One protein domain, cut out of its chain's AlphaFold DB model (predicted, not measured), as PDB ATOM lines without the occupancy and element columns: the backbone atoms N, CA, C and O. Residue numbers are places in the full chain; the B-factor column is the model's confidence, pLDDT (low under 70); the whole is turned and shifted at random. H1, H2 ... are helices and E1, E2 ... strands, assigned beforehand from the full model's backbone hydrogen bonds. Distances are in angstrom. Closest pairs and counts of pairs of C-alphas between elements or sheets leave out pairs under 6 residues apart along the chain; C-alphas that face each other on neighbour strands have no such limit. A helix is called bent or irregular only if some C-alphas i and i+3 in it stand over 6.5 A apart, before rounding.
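AT A GLANCE: This is residues 377 to 406 and 445 to 555 of the 557 residues of an uncharacterized protein of Candidatus Heimdallarchaeota archaeon (UniProt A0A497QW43). Helix H5 lies in the middle and crosses one face of a small three-stranded sheet, E4 E5 E6, with the hairpin E2 and E3 near its first residues; at its other end H5 runs on into E7, which pairs with E1. H1 and H2, which touch about perpendicular to each other, lie together at one end of the longest axis, apart from H5. The 141 printed residues include five named helices and seven named strands, in the order E1 H1 H2 E2 E3 H3 E4 E5 H4 E6 H5 E7, of mixed class; the three sheets are antiparallel. The whole is compact, with a radius of gyration of the C-alphas of 15.1 A, yet only just elongated, spanning 46 by 30 by 25 A.

IN THESE COORDINATES: Find C-alpha 377 at (122.031, 127.340, 156.632), where E1 begins, residues 377 to 381. After the cut come H1, residues 447 to 457, 15.3 A long, and H2, residues 464 to 470. Next are E2, residues 475 to 478, E3, residues 481 to 484, and H3, residues 491 to 499, 14.0 A long and only just irregular, with C-alphas 495 and 498 6.6 A apart. E4, residues 500 to 503, and E5, residues 507 to 510, precede H4, residues 515 to 525, 15.4 A long. E6, residues 536 to 538, leads to H5, residues 540 to 549, 14.2 A long, and E7, residues 550 to 554, ends at C-alpha 554, (119.872, 128.039, 162.614).

HOW THE PARTS SIT: Look first at the sheet E4 - E5 - E6: N 501 and O 509 are 2.9 A apart, N 508 and O 537 2.7 A, and E4 and E5 form a hairpin. H5 is on one face of it, making two layers, a helix on a sheet; its height over the sheet is 8.9 A, and it runs across the strands, over E4 and E5, at 73 degrees to E4 on the local plane. H3 and H4 only graze this sheet. In the hairpin E2 and E3, N 476 and O 483 are 2.8 A apart; between E1 and E7, N 377 and O 553 are 2.8 A apart. H1 and H2 touch, about perpendicular at 77 degrees, the closest C-alphas being those of Ala 451 and Leu 464, 5.7 A apart. Every O i to N i+4 pair is within hydrogen-bond range in H1, H2, H4 and H5; in H3, 3 of 5 are.

THE WHOLE: The farthest C-alphas, those of Ser 459 and Lys 533, are 47.8 A apart. Residues 407 to 444 are not printed; C-alphas 406 and 445 are 7.3 A apart across the cut. Of the links that are printed whole, none is long. Look for pLDDT under 70 at residues 460 to 461, 529 and 531 to 533.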
ATOM      1  N   ARG A 377     122.157 128.084 157.879       89.31
ATOM      2  CA  ARG A 377     122.031 127.340 156.632       89.31
ATOM      3  C   ARG A 377     121.023 128.068 155.761       89.31
ATOM      4  O   ARG A 377     119.912 128.353 156.208       89.31
ATOM      5  N   PHE A 378     121.429 128.378 154.536       93.94
ATOM      6  CA  PHE A 378     120.531 128.897 153.516       93.94
ATOM      7  C   PHE A 378     119.429 127.868 153.227       93.94
ATOM      8  O   PHE A 378     119.715 126.680 153.081       93.94
ATOM      9  N   GLN A 379     118.176 128.314 153.202       95.50
ATOM     10  CA  GLN A 379     116.992 127.471 152.985       95.50
ATOM     11  C   GLN A 379     116.261 127.805 151.685       95.50
ATOM     12  O   GLN A 379     115.355 127.074 151.298       95.50
ATOM     13  N   GLY A 380     116.627 128.902 151.021       95.62
ATOM     14  CA  GLY A 380     116.002 129.337 149.779       95.62
ATOM     15  C   GLY A 380     115.596 130.806 149.790       95.62
ATOM     16  O   GLY A 380     115.998 131.596 150.647       95.62
ATOM     17  N   LEU A 381     114.781 131.154 148.799       96.06
ATOM     18  CA  LEU A 381     114.262 132.496 148.569       96.06
ATOM     19  C   LEU A 381     113.049 132.795 149.451       96.06
ATOM     20  O   LEU A 381     112.180 131.942 149.652       96.06
ATOM     21  N   ASN A 382     112.925 134.045 149.885       95.69
ATOM     22  CA  ASN A 382     111.686 134.550 150.453       95.69
ATOM     23  C   ASN A 382     110.695 134.875 149.323       95.69
ATOM     24  O   ASN A 382     110.630 136.000 148.835       95.69
ATOM     25  N   LYS A 383     109.909 133.876 148.901       94.75
ATOM     26  CA  LYS A 383     108.976 133.985 147.758       94.75
ATOM     27  C   LYS A 383     107.995 135.162 147.848       94.75
ATOM     28  O   LYS A 383     107.596 135.685 146.819       94.75
ATOM     29  N   LYS A 384     107.646 135.616 149.058       94.75
ATOM     30  CA  LYS A 384     106.750 136.770 149.281       94.75
ATOM     31  C   LYS A 384     107.381 138.122 148.921       94.75
ATOM     32  O   LYS A 384     106.700 139.139 148.975       94.75
ATOM     33  N   ARG A 385     108.682 138.146 148.632       95.75
ATOM     34  CA  ARG A 385     109.478 139.344 148.337       95.75
ATOM     35  C   ARG A 385     109.938 139.382 146.880       95.75
ATOM     36  O   ARG A 385     110.872 140.107 146.554       95.75
ATOM     37  N   ILE A 386     109.333 138.555 146.027       94.88
ATOM     38  CA  ILE A 386     109.670 138.440 144.611       94.88
ATOM     39  C   ILE A 386     108.439 138.822 143.790       94.88
ATOM     40  O   ILE A 386     107.379 138.218 143.949       94.88
ATOM     41  N   ILE A 387     108.581 139.803 142.900       92.50
ATOM     42  CA  ILE A 387     107.516 140.265 142.002       92.50
ATOM     43  C   ILE A 387     107.613 139.493 140.688       92.50
ATOM     44  O   ILE A 387     108.687 139.395 140.086       92.50
ATOM     45  N   ASN A 388     106.479 138.940 140.246       90.12
ATOM     46  CA  ASN A 388     106.331 138.215 138.978       90.12
ATOM     47  C   ASN A 388     107.365 137.085 138.782       90.12
ATOM     48  O   ASN A 388     107.768 136.792 137.663       90.12
ATOM     49  N   GLY A 389     107.858 136.492 139.878       86.88
ATOM     50  CA  GLY A 389     108.890 135.448 139.847       86.88
ATOM     51  C   GLY A 389     110.279 135.902 139.374       86.88
ATOM     52  O   GLY A 389     111.184 135.074 139.314       86.88
ATOM     53  N   LYS A 390     110.468 137.193 139.067       90.19
ATOM     54  CA  LYS A 390     111.683 137.733 138.435       90.19
ATOM     55  C   LYS A 390     112.411 138.745 139.321       90.19
ATOM     56  O   LYS A 390     113.617 138.606 139.538       90.19
ATOM     57  N   TYR A 391     111.699 139.760 139.811       94.69
ATOM     58  CA  TYR A 391     112.301 140.908 140.493       94.69
ATOM     59  C   TYR A 391     112.321 140.740 142.004       94.69
ATOM     60  O   TYR A 391     111.357 140.258 142.591       94.69
ATOM     61  N   LEU A 392     113.392 141.202 142.640       96.38
ATOM     62  CA  LEU A 392     113.475 141.337 144.091       96.38
ATOM     63  C   LEU A 392     112.770 142.631 144.504       96.38
ATOM     64  O   LEU A 392     113.174 143.699 144.071       96.38
ATOM     65  N   ASP A 393     111.720 142.564 145.318       96.19
ATOM     66  CA  ASP A 393     110.923 143.740 145.682       96.19
ATOM     67  C   ASP A 393     111.647 144.650 146.682       96.19
ATOM     68  O   ASP A 393     111.578 144.467 147.903       96.19
ATOM     69  N   PHE A 394     112.341 145.659 146.160       96.81
ATOM     70  CA  PHE A 394     113.144 146.563 146.976       96.81
ATOM     71  C   PHE A 394     112.294 147.459 147.887       96.81
ATOM     72  O   PHE A 394     112.840 148.027 148.827       96.81
ATOM     73  N   SER A 395     110.964 147.512 147.733       93.38
ATOM     74  CA  SER A 395     110.101 148.224 148.687       93.38
ATOM     75  C   SER A 395     110.177 147.673 150.122       93.38
ATOM     76  O   SER A 395     109.826 148.380 151.064       93.38
ATOM     77  N   PHE A 396     110.686 146.445 150.306       95.25
ATOM     78  CA  PHE A 396     110.907 145.834 151.620       95.25
ATOM     79  C   PHE A 396     112.271 146.123 152.252       95.25
ATOM     80  O   PHE A 396     112.484 145.732 153.400       95.25
ATOM     81  N   LEU A 397     113.181 146.786 151.537       96.19
ATOM     82  CA  LEU A 397     114.459 147.219 152.095       96.19
ATOM     83  C   LEU A 397     114.283 148.414 153.045       96.19
ATOM     84  O   LEU A 397     113.315 149.172 152.974       96.19
ATOM     85  N   SER A 398     115.262 148.611 153.925       93.62
ATOM     86  CA  SER A 398     115.295 149.714 154.885       93.62
ATOM     87  C   SER A 398     115.156 151.087 154.217       93.62
ATOM     88  O   SER A 398     115.919 151.441 153.316       93.62
ATOM     89  N   GLU A 399     114.263 151.935 154.745       92.06
ATOM     90  CA  GLU A 399     114.041 153.305 154.246       92.06
ATOM     91  C   GLU A 399     115.296 154.200 154.318       92.06
ATOM     92  O   GLU A 399     115.352 155.259 153.693       92.06
ATOM     93  N   LYS A 400     116.311 153.782 155.087       93.19
ATOM     94  CA  LYS A 400     117.591 154.491 155.239       93.19
ATOM     95  C   LYS A 400     118.541 154.277 154.059       93.19
ATOM     96  O   LYS A 400     119.559 154.965 153.983       93.19
ATOM     97  N   ILE A 401     118.259 153.308 153.187       96.19
ATOM     98  CA  ILE A 401     119.088 153.011 152.020       96.19
ATOM     99  C   ILE A 401     118.842 154.082 150.954       96.19
ATOM    100  O   ILE A 401     117.700 154.370 150.583       96.19
ATOM    101  N   ILE A 402     119.933 154.679 150.471       96.44
ATOM    102  CA  ILE A 402     119.904 155.686 149.406       96.44
ATOM    103  C   ILE A 402     120.381 155.092 148.082       96.44
ATOM    104  O   ILE A 402     121.263 154.228 148.067       96.44
ATOM    105  N   VAL A 403     119.781 155.562 146.990       97.06
ATOM    106  CA  VAL A 403     120.017 155.101 145.616       97.06
ATOM    107  C   VAL A 403     121.002 156.048 144.945       97.06
ATOM    108  O   VAL A 403     120.737 157.243 144.828       97.06
ATOM    109  N   CYS A 404     122.161 155.536 144.551       95.50
ATOM    110  CA  CYS A 404     123.209 156.320 143.903       95.50
ATOM    111  C   CYS A 404     122.873 156.595 142.430       95.50
ATOM    112  O   CYS A 404     122.114 155.847 141.817       95.50
ATOM    113  N   ASN A 405     123.506 157.623 141.858       93.44
ATOM    114  CA  ASN A 405     123.446 157.973 140.434       93.44
ATOM    115  C   ASN A 405     122.043 158.377 139.935       93.44
ATOM    116  O   ASN A 405     121.734 158.256 138.752       93.44
ATOM    117  N   ALA A 406     121.179 158.853 140.834       94.94
ATOM    118  CA  ALA A 406     119.833 159.312 140.493       94.94
ATOM    119  C   ALA A 406     119.782 160.815 140.147       94.94
ATOM    120  O   ALA A 406     118.769 161.295 139.653       94.94
ATOM    121  N   PRO A 445     118.944 160.421 146.865       96.81
ATOM    122  CA  PRO A 445     117.600 160.170 147.383       96.81
ATOM    123  C   PRO A 445     117.502 158.804 148.072       96.81
ATOM    124  O   PRO A 445     118.190 157.849 147.706       96.81
ATOM    125  N   THR A 446     116.610 158.690 149.057       96.50
ATOM    126  CA  THR A 446     116.258 157.385 149.635       96.50
ATOM    127  C   THR A 446     115.445 156.561 148.647       96.50
ATOM    128  O   THR A 446     114.779 157.097 147.758       96.50
ATOM    129  N   LEU A 447     115.437 155.247 148.841       94.94
ATOM    130  CA  LEU A 447     114.622 154.340 148.037       94.94
ATOM    131  C   LEU A 447     113.125 154.700 148.076       94.94
ATOM    132  O   LEU A 447     112.437 154.630 147.062       94.94
ATOM    133  N   LYS A 448     112.640 155.184 149.225       94.69
ATOM    134  CA  LYS A 448     111.273 155.698 149.399       94.69
ATOM    135  C   LYS A 448     110.986 156.915 148.521       94.69
ATOM    136  O   LYS A 448     109.903 157.019 147.953       94.69
ATOM    137  N   VAL A 449     111.948 157.832 148.401       95.81
ATOM    138  CA  VAL A 449     111.827 158.986 147.501       95.81
ATOM    139  C   VAL A 449     111.819 158.515 146.046       95.81
ATOM    140  O   VAL A 449     110.947 158.939 145.298       95.81
ATOM    141  N   ILE A 450     112.696 157.583 145.658       96.31
ATOM    142  CA  ILE A 450     112.693 157.000 144.303       96.31
ATOM    143  C   ILE A 450     111.364 156.300 143.977       96.31
ATOM    144  O   ILE A 450     110.837 156.465 142.877       96.31
ATOM    145  N   ALA A 451     110.770 155.583 144.933       94.00
ATOM    146  CA  ALA A 451     109.456 154.968 144.758       94.00
ATOM    147  C   ALA A 451     108.361 156.012 144.489       94.00
ATOM    148  O   ALA A 451     107.537 155.818 143.598       94.00
ATOM    149  N   ARG A 452     108.382 157.152 145.192       94.06
ATOM    150  CA  ARG A 452     107.457 158.265 144.926       94.06
ATOM    151  C   ARG A 452     107.701 158.919 143.571       94.06
ATOM    152  O   ARG A 452     106.746 159.224 142.873       94.06
ATOM    153  N   ILE A 453     108.962 159.099 143.178       94.19
ATOM    154  CA  ILE A 453     109.318 159.594 141.839       94.19
ATOM    155  C   ILE A 453     108.740 158.659 140.776       94.19
ATOM    156  O   ILE A 453     108.078 159.122 139.855       94.19
ATOM    157  N   THR A 454     108.893 157.346 140.951       94.06
ATOM    158  CA  THR A 454     108.306 156.355 140.038       94.06
ATOM    159  C   THR A 454     106.789 156.539 139.924       94.06
ATOM    160  O   THR A 454     106.263 156.580 138.821       94.06
ATOM    161  N   GLN A 455     106.094 156.734 141.049       92.12
ATOM    162  CA  GLN A 455     104.640 156.942 141.077       92.12
ATOM    163  C   GLN A 455     104.175 158.259 140.437       92.12
ATOM    164  O   GLN A 455     103.056 158.315 139.937       92.12
ATOM    165  N   ILE A 456     104.986 159.320 140.500       91.75
ATOM    166  CA  ILE A 456     104.646 160.638 139.939       91.75
ATOM    167  C   ILE A 456     104.828 160.644 138.422       91.75
ATOM    168  O   ILE A 456     103.949 161.104 137.704       91.75
ATOM    169  N   PHE A 457     105.978 160.160 137.951       89.94
ATOM    170  CA  PHE A 457     106.390 160.299 136.552       89.94
ATOM    171  C   PHE A 457     105.920 159.150 135.658       89.94
ATOM    172  O   PHE A 457     105.956 159.271 134.439       89.94
ATOM    173  N   TYR A 458     105.495 158.028 136.237       88.06
ATOM    174  CA  TYR A 458     105.066 156.865 135.475       88.06
ATOM    175  C   TYR A 458     103.659 156.441 135.880       88.06
ATOM    176  O   TYR A 458     103.254 156.531 137.039       88.06
ATOM    177  N   SER A 459     102.892 155.965 134.896       72.12
ATOM    178  CA  SER A 459     101.543 155.445 135.130       72.12
ATOM    179  C   SER A 459     101.559 154.308 136.163       72.12
ATOM    180  O   SER A 459     102.561 153.608 136.305       72.12
ATOM    181  N   LYS A 460     100.411 154.035 136.807       66.00
ATOM    182  CA  LYS A 460     100.226 152.916 137.762       66.00
ATOM    183  C   LYS A 460     100.697 151.539 137.249       66.00
ATOM    184  O   LYS A 460     100.742 150.597 138.034       66.00
ATOM    185  N   LYS A 461     100.993 151.398 135.952       67.38
ATOM    186  CA  LYS A 461     101.473 150.162 135.330       67.38
ATOM    187  C   LYS A 461     102.968 149.898 135.538       67.38
ATOM    188  O   LYS A 461     103.346 148.736 135.453       67.38
ATOM    189  N   GLN A 462     103.804 150.911 135.799       81.00
ATOM    190  CA  GLN A 462     105.248 150.705 135.965       81.00
ATOM    191  C   GLN A 462     105.636 150.632 137.445       81.00
ATOM    192  O   GLN A 462     105.408 151.571 138.211       81.00
ATOM    193  N   GLY A 463     106.213 149.502 137.854       89.94
ATOM    194  CA  GLY A 463     106.657 149.290 139.227       89.94
ATOM    195  C   GLY A 463     108.017 149.930 139.516       89.94
ATOM    196  O   GLY A 463     108.796 150.230 138.611       89.94
ATOM    197  N   LEU A 464     108.346 150.071 140.807       94.12
ATOM    198  CA  LEU A 464     109.667 150.529 141.267       94.12
ATOM    199  C   LEU A 464     110.809 149.720 140.630       94.12
ATOM    200  O   LEU A 464     111.833 150.283 140.263       94.12
ATOM    201  N   MET A 465     110.638 148.405 140.497       94.94
ATOM    202  CA  MET A 465     111.693 147.533 139.979       94.94
ATOM    203  C   MET A 465     111.970 147.762 138.495       94.94
ATOM    204  O   MET A 465     113.135 147.865 138.116       94.94
ATOM    205  N   ASP A 466     110.919 147.927 137.690       92.69
ATOM    206  CA  ASP A 466     111.047 148.255 136.268       92.69
ATOM    207  C   ASP A 466     111.727 149.616 136.093       92.69
ATOM    208  O   ASP A 466     112.588 149.784 135.236       92.69
ATOM    209  N   PHE A 467     111.379 150.589 136.944       94.50
ATOM    210  CA  PHE A 467     112.015 151.904 136.953       94.50
ATOM    211  C   PHE A 467     113.514 151.822 137.277       94.50
ATOM    212  O   PHE A 467     114.332 152.419 136.576       94.50
ATOM    213  N   LEU A 468     113.896 151.073 138.317       95.50
ATOM    214  CA  LEU A 468     115.305 150.895 138.672       95.50
ATOM    215  C   LEU A 468     116.087 150.193 137.553       95.50
ATOM    216  O   LEU A 468     117.223 150.578 137.281       95.50
ATOM    217  N   GLU A 469     115.494 149.194 136.896       94.25
ATOM    218  CA  GLU A 469     116.135 148.459 135.799       94.25
ATOM    219  C   GLU A 469     116.286 149.335 134.551       94.25
ATOM    220  O   GLU A 469     117.397 149.469 134.037       94.25
ATOM    221  N   GLN A 470     115.210 150.005 134.120       93.88
ATOM    222  CA  GLN A 470     115.202 150.882 132.944       93.88
ATOM    223  C   GLN A 470     116.271 151.976 133.032       93.88
ATOM    224  O   GLN A 470     116.918 152.296 132.035       93.88
ATOM    225  N   HIS A 471     116.477 152.544 134.223       95.00
ATOM    226  CA  HIS A 471     117.444 153.623 134.441       95.00
ATOM    227  C   HIS A 471     118.779 153.145 135.022       95.00
ATOM    228  O   HIS A 471     119.588 153.966 135.447       95.00
ATOM    229  N   SER A 472     119.037 151.830 135.034       95.31
ATOM    230  CA  SER A 472     120.292 151.230 135.523       95.31
ATOM    231  C   SER A 472     120.689 151.657 136.951       95.31
ATOM    232  O   SER A 472     121.869 151.789 137.286       95.31
ATOM    233  N   LEU A 473     119.703 151.856 137.829       96.25
ATOM    234  CA  LEU A 473     119.891 152.283 139.217       96.25
ATOM    235  C   LEU A 473     120.116 151.084 140.146       96.25
ATOM    236  O   LEU A 473     119.272 150.729 140.966       96.25
ATOM    237  N   SER A 474     121.282 150.450 140.022       96.31
ATOM    238  CA  SER A 474     121.639 149.261 140.811       96.31
ATOM    239  C   SER A 474     122.602 149.527 141.972       96.31
ATOM    240  O   SER A 474     123.025 148.580 142.634       96.31
ATOM    241  N   PHE A 475     123.009 150.777 142.212       97.19
ATOM    242  CA  PHE A 475     123.965 151.122 143.268       97.19
ATOM    243  C   PHE A 475     123.273 151.746 144.475       97.19
ATOM    244  O   PHE A 475     122.530 152.718 144.361       97.19
ATOM    245  N   PHE A 476     123.581 151.214 145.652       97.19
ATOM    246  CA  PHE A 476     122.946 151.574 146.911       97.19
ATOM    247  C   PHE A 476     124.011 151.865 147.957       97.19
ATOM    248  O   PHE A 476     125.090 151.267 147.946       97.19
ATOM    249  N   ARG A 477     123.729 152.780 148.886       95.12
ATOM    250  CA  ARG A 477     124.655 153.069 149.984       95.12
ATOM    251  C   ARG A 477     123.949 153.360 151.297       95.12
ATOM    252  O   ARG A 477     122.790 153.763 151.344       95.12
ATOM    253  N   ILE A 478     124.711 153.204 152.370       90.75
ATOM    254  CA  ILE A 478     124.447 153.850 153.652       90.75
ATOM    255  C   ILE A 478     125.785 154.375 154.177       90.75
ATOM    256  O   ILE A 478     126.787 153.652 154.202       90.75
ATOM    257  N   LYS A 479     125.831 155.655 154.558       85.56
ATOM    258  CA  LYS A 479     127.090 156.352 154.876       85.56
ATOM    259  C   LYS A 479     128.092 156.245 153.704       85.56
ATOM    260  O   LYS A 479     127.758 156.614 152.583       85.56
ATOM    261  N   ASN A 480     129.292 155.711 153.949       83.00
ATOM    262  CA  ASN A 480     130.418 155.719 153.003       83.00
ATOM    263  C   ASN A 480     130.606 154.392 152.236       83.00
ATOM    264  O   ASN A 480     131.625 154.210 151.565       83.00
ATOM    265  N   HIS A 481     129.657 153.456 152.342       88.81
ATOM    266  CA  HIS A 481     129.744 152.138 151.708       88.81
ATOM    267  C   HIS A 481     128.721 152.012 150.583       88.81
ATOM    268  O   HIS A 481     127.535 151.826 150.846       88.81
ATOM    269  N   THR A 482     129.202 152.107 149.346       94.19
ATOM    270  CA  THR A 482     128.418 151.846 148.135       94.19
ATOM    271  C   THR A 482     128.557 150.381 147.740       94.19
ATOM    272  O   THR A 482     129.643 149.815 147.861       94.19
ATOM    273  N   ILE A 483     127.461 149.777 147.291       96.44
ATOM    274  CA  ILE A 483     127.392 148.401 146.804       96.44
ATOM    275  C   ILE A 483     126.437 148.331 145.611       96.44
ATOM    276  O   ILE A 483     125.461 149.081 145.557       96.44
ATOM    277  N   LYS A 484     126.707 147.435 144.665       97.69
ATOM    278  CA  LYS A 484     125.773 147.075 143.600       97.69
ATOM    279  C   LYS A 484     124.858 145.958 144.098       97.69
ATOM    280  O   LYS A 484     125.364 144.934 144.537       97.69
ATOM    281  N   LEU A 485     123.540 146.131 144.034       97.69
ATOM    282  CA  LEU A 485     122.586 145.049 144.300       97.69
ATOM    283  C   LEU A 485     121.911 144.614 142.994       97.69
ATOM    284  O   LEU A 485     121.543 145.474 142.190       97.69
ATOM    285  N   PRO A 486     121.723 143.305 142.763       96.81
ATOM    286  CA  PRO A 486     120.970 142.829 141.612       96.81
ATOM    287  C   PRO A 486     119.475 143.092 141.810       96.81
ATOM    288  O   PRO A 486     118.934 142.858 142.889       96.81
ATOM    289  N   LEU A 487     118.804 143.553 140.756       96.50
ATOM    290  CA  LEU A 487     117.357 143.796 140.764       96.50
ATOM    291  C   LEU A 487     116.552 142.514 140.482       96.50
ATOM    292  O   LEU A 487     115.388 142.407 140.865       96.50
ATOM    293  N   THR A 488     117.176 141.533 139.826       96.25
ATOM    294  CA  THR A 488     116.570 140.269 139.390       96.25
ATOM    295  C   THR A 488     117.310 139.059 139.957       96.25
ATOM    296  O   THR A 488     118.472 139.135 140.366       96.25
ATOM    297  N   LEU A 489     116.628 137.914 139.982       95.25
ATOM    298  CA  LEU A 489     117.216 136.634 140.373       95.25
ATOM    299  C   LEU A 489     118.085 136.063 139.243       95.25
ATOM    300  O   LEU A 489     117.595 135.344 138.375       95.25
ATOM    301  N   SER A 490     119.382 136.366 139.253       95.62
ATOM    302  CA  SER A 490     120.336 135.753 138.324       95.62
ATOM    303  C   SER A 490     120.828 134.391 138.826       95.62
ATOM    304  O   SER A 490     120.885 134.133 140.032       95.62
ATOM    305  N   LYS A 491     121.247 133.519 137.898       96.69
ATOM    306  CA  LYS A 491     121.896 132.239 138.234       96.69
ATOM    307  C   LYS A 491     123.113 132.452 139.140       96.69
ATOM    308  O   LYS A 491     123.266 131.772 140.147       96.69
ATOM    309  N   GLU A 492     123.924 133.460 138.830       97.31
ATOM    310  CA  GLU A 492     125.098 133.821 139.623       97.31
ATOM    311  C   GLU A 492     124.748 134.246 141.058       97.31
ATOM    312  O   GLU A 492     125.402 133.807 142.004       97.31
ATOM    313  N   LEU A 493     123.686 135.035 141.252       96.81
ATOM    314  CA  LEU A 493     123.233 135.403 142.593       96.81
ATOM    315  C   LEU A 493     122.867 134.160 143.415       96.81
ATOM    316  O   LEU A 493     123.243 134.057 144.584       96.81
ATOM    317  N   LEU A 494     122.152 133.214 142.800       96.06
ATOM    318  CA  LEU A 494     121.730 131.969 143.444       96.06
ATOM    319  C   LEU A 494     122.905 131.038 143.779       96.06
ATOM    320  O   LEU A 494     122.800 130.261 144.724       96.06
ATOM    321  N   GLU A 495     124.024 131.139 143.063       95.94
ATOM    322  CA  GLU A 495     125.269 130.425 143.380       95.94
ATOM    323  C   GLU A 495     126.050 131.096 144.526       95.94
ATOM    324  O   GLU A 495     126.643 130.419 145.373       95.94
ATOM    325  N   ILE A 496     126.035 132.430 144.595       97.12
ATOM    326  CA  ILE A 496     126.781 133.199 145.599       97.12
ATOM    327  C   ILE A 496     126.089 133.181 146.970       97.12
ATOM    328  O   ILE A 496     126.724 132.915 147.995       97.12
ATOM    329  N   VAL A 497     124.787 133.469 147.011       96.94
ATOM    330  CA  VAL A 497     124.038 133.723 148.254       96.94
ATOM    331  C   VAL A 497     124.076 132.581 149.278       96.94
ATOM    332  O   VAL A 497     124.221 132.889 150.464       96.94
ATOM    333  N   PRO A 498     124.018 131.287 148.904       96.62
ATOM    334  CA  PRO A 498     124.115 130.190 149.869       96.62
ATOM    335  C   PRO A 498     125.385 130.230 150.732       96.62
ATOM    336  O   PRO A 498     125.399 129.721 151.857       96.62
ATOM    337  N   ASN A 499     126.442 130.870 150.226       95.31
ATOM    338  CA  ASN A 499     127.725 131.016 150.901       95.31
ATOM    339  C   ASN A 499     127.846 132.313 151.713       95.31
ATOM    340  O   ASN A 499     128.783 132.432 152.509       95.31
ATOM    341  N   LEU A 500     126.904 133.249 151.574       95.62
ATOM    342  CA  LEU A 500     126.844 134.501 152.325       95.62
ATOM    343  C   LEU A 500     125.864 134.377 153.491       95.62
ATOM    344  O   LEU A 500     124.710 133.999 153.309       95.62
ATOM    345  N   LYS A 501     126.316 134.701 154.703       94.19
ATOM    346  CA  LYS A 501     125.513 134.566 155.925       94.19
ATOM    347  C   LYS A 501     125.395 135.910 156.633       94.19
ATOM    348  O   LYS A 501     126.421 136.372 157.145       94.19
ATOM    349  N   PRO A 502     124.203 136.528 156.696       94.00
ATOM    350  CA  PRO A 502     124.008 137.717 157.513       94.00
ATOM    351  C   PRO A 502     124.220 137.353 158.991       94.00
ATOM    352  O   PRO A 502     123.688 136.372 159.503       94.00
ATOM    353  N   LEU A 503     125.094 138.097 159.661       87.38
ATOM    354  CA  LEU A 503     125.464 137.954 161.062       87.38
ATOM    355  C   LEU A 503     125.174 139.260 161.801       87.38
ATOM    356  O   LEU A 503     125.291 140.355 161.257       87.38
ATOM    357  N   TYR A 504     124.944 139.139 163.108       78.44
ATOM    358  CA  TYR A 504     124.701 140.278 163.989       78.44
ATOM    359  C   TYR A 504     125.716 141.419 163.813       78.44
ATOM    360  O   TYR A 504     126.927 141.184 163.802       78.44
ATOM    361  N   GLY A 505     125.216 142.656 163.796       81.50
ATOM    362  CA  GLY A 505     126.039 143.862 163.703       81.50
ATOM    363  C   GLY A 505     126.393 144.263 162.272       81.50
ATOM    364  O   GLY A 505     127.435 144.881 162.079       81.50
ATOM    365  N   ASN A 506     125.541 143.937 161.292       89.44
ATOM    366  CA  ASN A 506     125.698 144.306 159.877       89.44
ATOM    367  C   ASN A 506     126.887 143.616 159.189       89.44
ATOM    368  O   ASN A 506     127.454 144.139 158.226       89.44
ATOM    369  N   TYR A 507     127.286 142.452 159.706       91.06
ATOM    370  CA  TYR A 507     128.361 141.651 159.134       91.06
ATOM    371  C   TYR A 507     127.784 140.559 158.246       91.06
ATOM    372  O   TYR A 507     126.829 139.898 158.616       91.06
ATOM    373  N   VAL A 508     128.417 140.294 157.116       93.62
ATOM    374  CA  VAL A 508     128.119 139.157 156.250       93.62
ATOM    375  C   VAL A 508     129.337 138.246 156.257       93.62
ATOM    376  O   VAL A 508     130.446 138.673 155.936       93.62
ATOM    377  N   SER A 509     129.161 137.001 156.689       92.75
ATOM    378  CA  SER A 509     130.225 135.995 156.684       92.75
ATOM    379  C   SER A 509     130.229 135.233 155.373       92.75
ATOM    380  O   SER A 509     129.177 134.791 154.919       92.75
ATOM    381  N   ILE A 510     131.425 134.993 154.841       92.31
ATOM    382  CA  ILE A 510     131.627 134.138 153.672       92.31
ATOM    383  C   ILE A 510     132.003 132.733 154.158       92.31
ATOM    384  O   ILE A 510     132.936 132.562 154.952       92.31
ATOM    385  N   SER A 511     131.224 131.735 153.746       87.06
ATOM    386  CA  SER A 511     131.365 130.343 154.198       87.06
ATOM    387  C   SER A 511     132.444 129.588 153.434       87.06
ATOM    388  O   SER A 511     133.177 128.813 154.039       87.06
ATOM    389  N   PHE A 512     132.555 129.855 152.133       84.81
ATOM    390  CA  PHE A 512     133.541 129.278 151.229       84.81
ATOM    391  C   PHE A 512     134.605 130.335 150.906       84.81
ATOM    392  O   PHE A 512     134.252 131.450 150.537       84.81
ATOM    393  N   ARG A 513     135.890 130.043 151.138       83.94
ATOM    394  CA  ARG A 513     136.957 131.068 151.190       83.94
ATOM    395  C   ARG A 513     138.090 130.833 150.197       83.94
ATOM    396  O   ARG A 513     139.250 131.040 150.545       83.94
ATOM    397  N   THR A 514     137.775 130.386 148.992       90.56
ATOM    398  CA  THR A 514     138.787 130.412 147.935       90.56
ATOM    399  C   THR A 514     138.932 131.853 147.426       90.56
ATOM    400  O   THR A 514     137.924 132.575 147.405       90.56
ATOM    401  N   PRO A 515     140.147 132.312 147.075       89.31
ATOM    402  CA  PRO A 515     140.363 133.649 146.518       89.31
ATOM    403  C   PRO A 515     139.417 133.954 145.353       89.31
ATOM    404  O   PRO A 515     138.760 134.989 145.354       89.31
ATOM    405  N   GLU A 516     139.205 132.984 144.461       92.50
ATOM    406  CA  GLU A 516     138.342 133.116 143.284       92.50
ATOM    407  C   GLU A 516     136.883 133.380 143.677       92.50
ATOM    408  O   GLU A 516     136.192 134.182 143.049       92.50
ATOM    409  N   PHE A 517     136.393 132.732 144.742       93.06
ATOM    410  CA  PHE A 517     135.034 132.966 145.223       93.06
ATOM    411  C   PHE A 517     134.900 134.336 145.893       93.06
ATOM    412  O   PHE A 517     133.882 135.006 145.727       93.06
ATOM    413  N   ILE A 518     135.916 134.765 146.648       91.12
ATOM    414  CA  ILE A 518     135.931 136.094 147.270       91.12
ATOM    415  C   ILE A 518     135.939 137.172 146.185       91.12
ATOM    416  O   ILE A 518     135.108 138.079 146.248       91.12
ATOM    417  N   ASP A 519     136.788 137.035 145.170       91.38
ATOM    418  CA  ASP A 519     136.863 137.954 144.033       91.38
ATOM    419  C   ASP A 519     135.545 137.991 143.264       91.38
ATOM    420  O   ASP A 519     135.051 139.068 142.926       91.38
ATOM    421  N   ARG A 520     134.899 136.833 143.081       94.94
ATOM    422  CA  ARG A 520     133.559 136.753 142.492       94.94
ATOM    423  C   ARG A 520     132.524 137.525 143.314       94.94
ATOM    424  O   ARG A 520     131.764 138.301 142.745       94.94
ATOM    425  N   VAL A 521     132.505 137.378 144.643       94.81
ATOM    426  CA  VAL A 521     131.602 138.139 145.536       94.81
ATOM    427  C   VAL A 521     131.893 139.640 145.472       94.81
ATOM    428  O   VAL A 521     130.967 140.448 145.378       94.81
ATOM    429  N   VAL A 522     133.171 140.022 145.534       93.12
ATOM    430  CA  VAL A 522     133.622 141.418 145.496       93.12
ATOM    431  C   VAL A 522     133.245 142.072 144.172       93.12
ATOM    432  O   VAL A 522     132.672 143.162 144.189       93.12
ATOM    433  N   SER A 523     133.488 141.389 143.054       94.88
ATOM    434  CA  SER A 523     133.125 141.834 141.710       94.88
ATOM    435  C   SER A 523     131.608 141.941 141.548       94.88
ATOM    436  O   SER A 523     131.092 143.009 141.210       94.88
ATOM    437  N   PHE A 524     130.861 140.889 141.904       96.88
ATOM    438  CA  PHE A 524     129.405 140.850 141.750       96.88
ATOM    439  C   PHE A 524     128.711 142.009 142.481       96.88
ATOM    440  O   PHE A 524     127.877 142.711 141.905       96.88
ATOM    441  N   PHE A 525     129.109 142.269 143.729       96.69
ATOM    442  CA  PHE A 525     128.542 143.336 144.555       96.69
ATOM    443  C   PHE A 525     129.290 144.681 144.450       96.69
ATOM    444  O   PHE A 525     128.881 145.653 145.081       96.69
ATOM    445  N   HIS A 526     130.369 144.781 143.668       95.56
ATOM    446  CA  HIS A 526     131.227 145.977 143.577       95.56
ATOM    447  C   HIS A 526     131.700 146.481 144.958       95.56
ATOM    448  O   HIS A 526     131.590 147.663 145.302       95.56
ATOM    449  N   LEU A 527     132.197 145.569 145.795       92.75
ATOM    450  CA  LEU A 527     132.717 145.899 147.123       92.75
ATOM    451  C   LEU A 527     134.110 146.544 147.002       92.75
ATOM    452  O   LEU A 527     134.957 146.072 146.259       92.75
ATOM    453  N   LYS A 528     134.402 147.608 147.762       88.62
ATOM    454  CA  LYS A 528     135.752 148.222 147.775       88.62
ATOM    455  C   LYS A 528     136.787 147.278 148.412       88.62
ATOM    456  O   LYS A 528     136.525 146.841 149.525       88.62
ATOM    457  N   ASN A 529     137.972 147.084 147.816       66.31
ATOM    458  CA  ASN A 529     139.033 146.092 148.148       66.31
ATOM    459  C   ASN A 529     139.592 146.019 149.592       66.31
ATOM    460  O   ASN A 529     140.522 145.268 149.858       66.31
ATOM    461  N   LYS A 530     139.036 146.708 150.594       70.62
ATOM    462  CA  LYS A 530     139.528 146.629 151.988       70.62
ATOM    463  C   LYS A 530     139.257 145.277 152.691       70.62
ATOM    464  O   LYS A 530     139.385 145.203 153.912       70.62
ATOM    465  N   TRP A 531     138.870 144.221 151.969       68.81
ATOM    466  CA  TRP A 531     138.359 142.963 152.538       68.81
ATOM    467  C   TRP A 531     139.252 141.741 152.318       68.81
ATOM    468  O   TRP A 531     138.952 140.698 152.889       68.81
ATOM    469  N   GLU A 532     140.360 141.869 151.584       60.56
ATOM    470  CA  GLU A 532     141.256 140.755 151.212       60.56
ATOM    471  C   GLU A 532     141.745 139.922 152.413       60.56
ATOM    472  O   GLU A 532     142.021 138.734 152.286       60.56
ATOM    473  N   LYS A 533     141.789 140.509 153.618       66.19
ATOM    474  CA  LYS A 533     142.226 139.827 154.852       66.19
ATOM    475  C   LYS A 533     141.089 139.431 155.804       66.19
ATOM    476  O   LYS A 533     141.349 138.837 156.850       66.19
ATOM    477  N   SER A 534     139.830 139.758 155.498       75.25
ATOM    478  CA  SER A 534     138.698 139.545 156.409       75.25
ATOM    479  C   SER A 534     137.692 138.544 155.857       75.25
ATOM    480  O   SER A 534     137.044 138.762 154.843       75.25
ATOM    481  N   SER A 535     137.421 137.499 156.637       77.94
ATOM    482  CA  SER A 535     136.316 136.559 156.382       77.94
ATOM    483  C   SER A 535     134.901 137.136 156.535       77.94
ATOM    484  O   SER A 535     133.906 136.407 156.463       77.94
ATOM    485  N   ARG A 536     134.807 138.432 156.838       87.62
ATOM    486  CA  ARG A 536     133.561 139.141 157.099       87.62
ATOM    487  C   ARG A 536     133.543 140.452 156.336       87.62
ATOM    488  O   ARG A 536     134.472 141.250 156.461       87.62
ATOM    489  N   ILE A 537     132.436 140.687 155.652       91.12
ATOM    490  CA  ILE A 537     132.105 141.950 155.005       91.12
ATOM    491  C   ILE A 537     131.242 142.744 155.988       91.12
ATOM    492  O   ILE A 537     130.199 142.263 156.413       91.12
ATOM    493  N   CYS A 538     131.661 143.942 156.384       91.25
ATOM    494  CA  CYS A 538     130.825 144.841 157.183       91.25
ATOM    495  C   CYS A 538     130.101 145.795 156.232       91.25
ATOM    496  O   CYS A 538     130.662 146.810 155.818       91.25
ATOM    497  N   ASN A 539     128.882 145.440 155.831       93.56
ATOM    498  CA  ASN A 539     128.079 146.250 154.924       93.56
ATOM    499  C   ASN A 539     126.595 146.070 155.255       93.56
ATOM    500  O   ASN A 539     126.017 145.010 155.024       93.56
ATOM    501  N   TYR A 540     125.985 147.126 155.791       94.94
ATOM    502  CA  TYR A 540     124.575 147.125 156.177       94.94
ATOM    503  C   TYR A 540     123.637 146.906 154.989       94.94
ATOM    504  O   TYR A 540     122.673 146.173 155.131       94.94
ATOM    505  N   VAL A 541     123.929 147.489 153.823       96.62
ATOM    506  CA  VAL A 541     123.071 147.352 152.637       96.62
ATOM    507  C   VAL A 541     123.052 145.900 152.155       96.62
ATOM    508  O   VAL A 541     121.984 145.354 151.904       96.62
ATOM    509  N   LEU A 542     124.218 145.242 152.102       97.00
ATOM    510  CA  LEU A 542     124.295 143.815 151.771       97.00
ATOM    511  C   LEU A 542     123.594 142.949 152.817       97.00
ATOM    512  O   LEU A 542     122.913 141.992 152.474       97.00
ATOM    513  N   HIS A 543     123.777 143.268 154.098       96.62
ATOM    514  CA  HIS A 543     123.145 142.536 155.187       96.62
ATOM    515  C   HIS A 543     121.613 142.611 155.109       96.62
ATOM    516  O   HIS A 543     120.958 141.575 155.134       96.62
ATOM    517  N   ASP A 544     121.062 143.821 154.977       96.81
ATOM    518  CA  ASP A 544     119.622 144.083 154.853       96.81
ATOM    519  C   ASP A 544     119.037 143.391 153.614       96.81
ATOM    520  O   ASP A 544     118.000 142.736 153.693       96.81
ATOM    521  N   PHE A 545     119.762 143.428 152.490       97.88
ATOM    522  CA  PHE A 545     119.424 142.686 151.276       97.88
ATOM    523  C   PHE A 545     119.334 141.174 151.520       97.88
ATOM    524  O   PHE A 545     118.345 140.541 151.143       97.88
ATOM    525  N   LEU A 546     120.334 140.587 152.186       97.75
ATOM    526  CA  LEU A 546     120.348 139.152 152.456       97.75
ATOM    527  C   LEU A 546     119.215 138.728 153.400       97.75
ATOM    528  O   LEU A 546     118.536 137.744 153.126       97.75
ATOM    529  N   GLU A 547     118.977 139.466 154.486       96.44
ATOM    530  CA  GLU A 547     117.893 139.152 155.430       96.44
ATOM    531  C   GLU A 547     116.499 139.344 154.829       96.44
ATOM    532  O   GLU A 547     115.571 138.608 155.168       96.44
ATOM    533  N   THR A 548     116.341 140.313 153.927       96.81
ATOM    534  CA  THR A 548     115.041 140.623 153.328       96.81
ATOM    535  C   THR A 548     114.612 139.546 152.336       96.81
ATOM    536  O   THR A 548     113.478 139.054 152.397       96.81
ATOM    537  N   PHE A 549     115.509 139.161 151.423       97.69
ATOM    538  CA  PHE A 549     115.150 138.340 150.262       97.69
ATOM    539  C   PHE A 549     115.431 136.847 150.421       97.69
ATOM    540  O   PHE A 549     114.937 136.048 149.621       97.69
ATOM    541  N   PHE A 550     116.169 136.438 151.452       97.62
ATOM    542  CA  PHE A 550     116.619 135.058 151.600       97.62
ATOM    543  C   PHE A 550     116.339 134.500 152.992       97.62
ATOM    544  O   PHE A 550     116.340 135.209 153.995       97.62
ATOM    545  N   ILE A 551     116.081 133.194 153.053       95.25
ATOM    546  CA  ILE A 551     115.727 132.504 154.291       95.25
ATOM    547  C   ILE A 551     116.958 131.778 154.824       95.25
ATOM    548  O   ILE A 551     117.499 130.877 154.180       95.25
ATOM    549  N   TYR A 552     117.346 132.123 156.048       94.56
ATOM    550  CA  TYR A 552     118.413 131.463 156.789       94.56
ATOM    551  C   TYR A 552     117.841 130.827 158.055       94.56
ATOM    552  O   TYR A 552     117.127 131.479 158.815       94.56
ATOM    553  N   LYS A 553     118.154 129.552 158.304       89.62
ATOM    554  CA  LYS A 553     117.788 128.863 159.553       89.62
ATOM    555  C   LYS A 553     119.024 128.537 160.370       89.62
ATOM    556  O   LYS A 553     120.092 128.281 159.818       89.62
ATOM    557  N   ILE A 554     118.855 128.528 161.687       83.44
ATOM    558  CA  ILE A 554     119.872 128.039 162.614       83.44
ATOM    559  C   ILE A 554     119.997 126.528 162.418       83.44
ATOM    560  O   ILE A 554     119.029 125.796 162.621       83.44
ATOM    561  N   ASP A 555     121.179 126.081 162.014       77.31
ATOM    562  CA  ASP A 555     121.537 124.670 161.962       77.31
ATOM    563  C   ASP A 555     121.689 124.169 163.406       77.31
ATOM    564  O   ASP A 555     122.553 124.646 164.146       77.31
TER     565      ASP A 555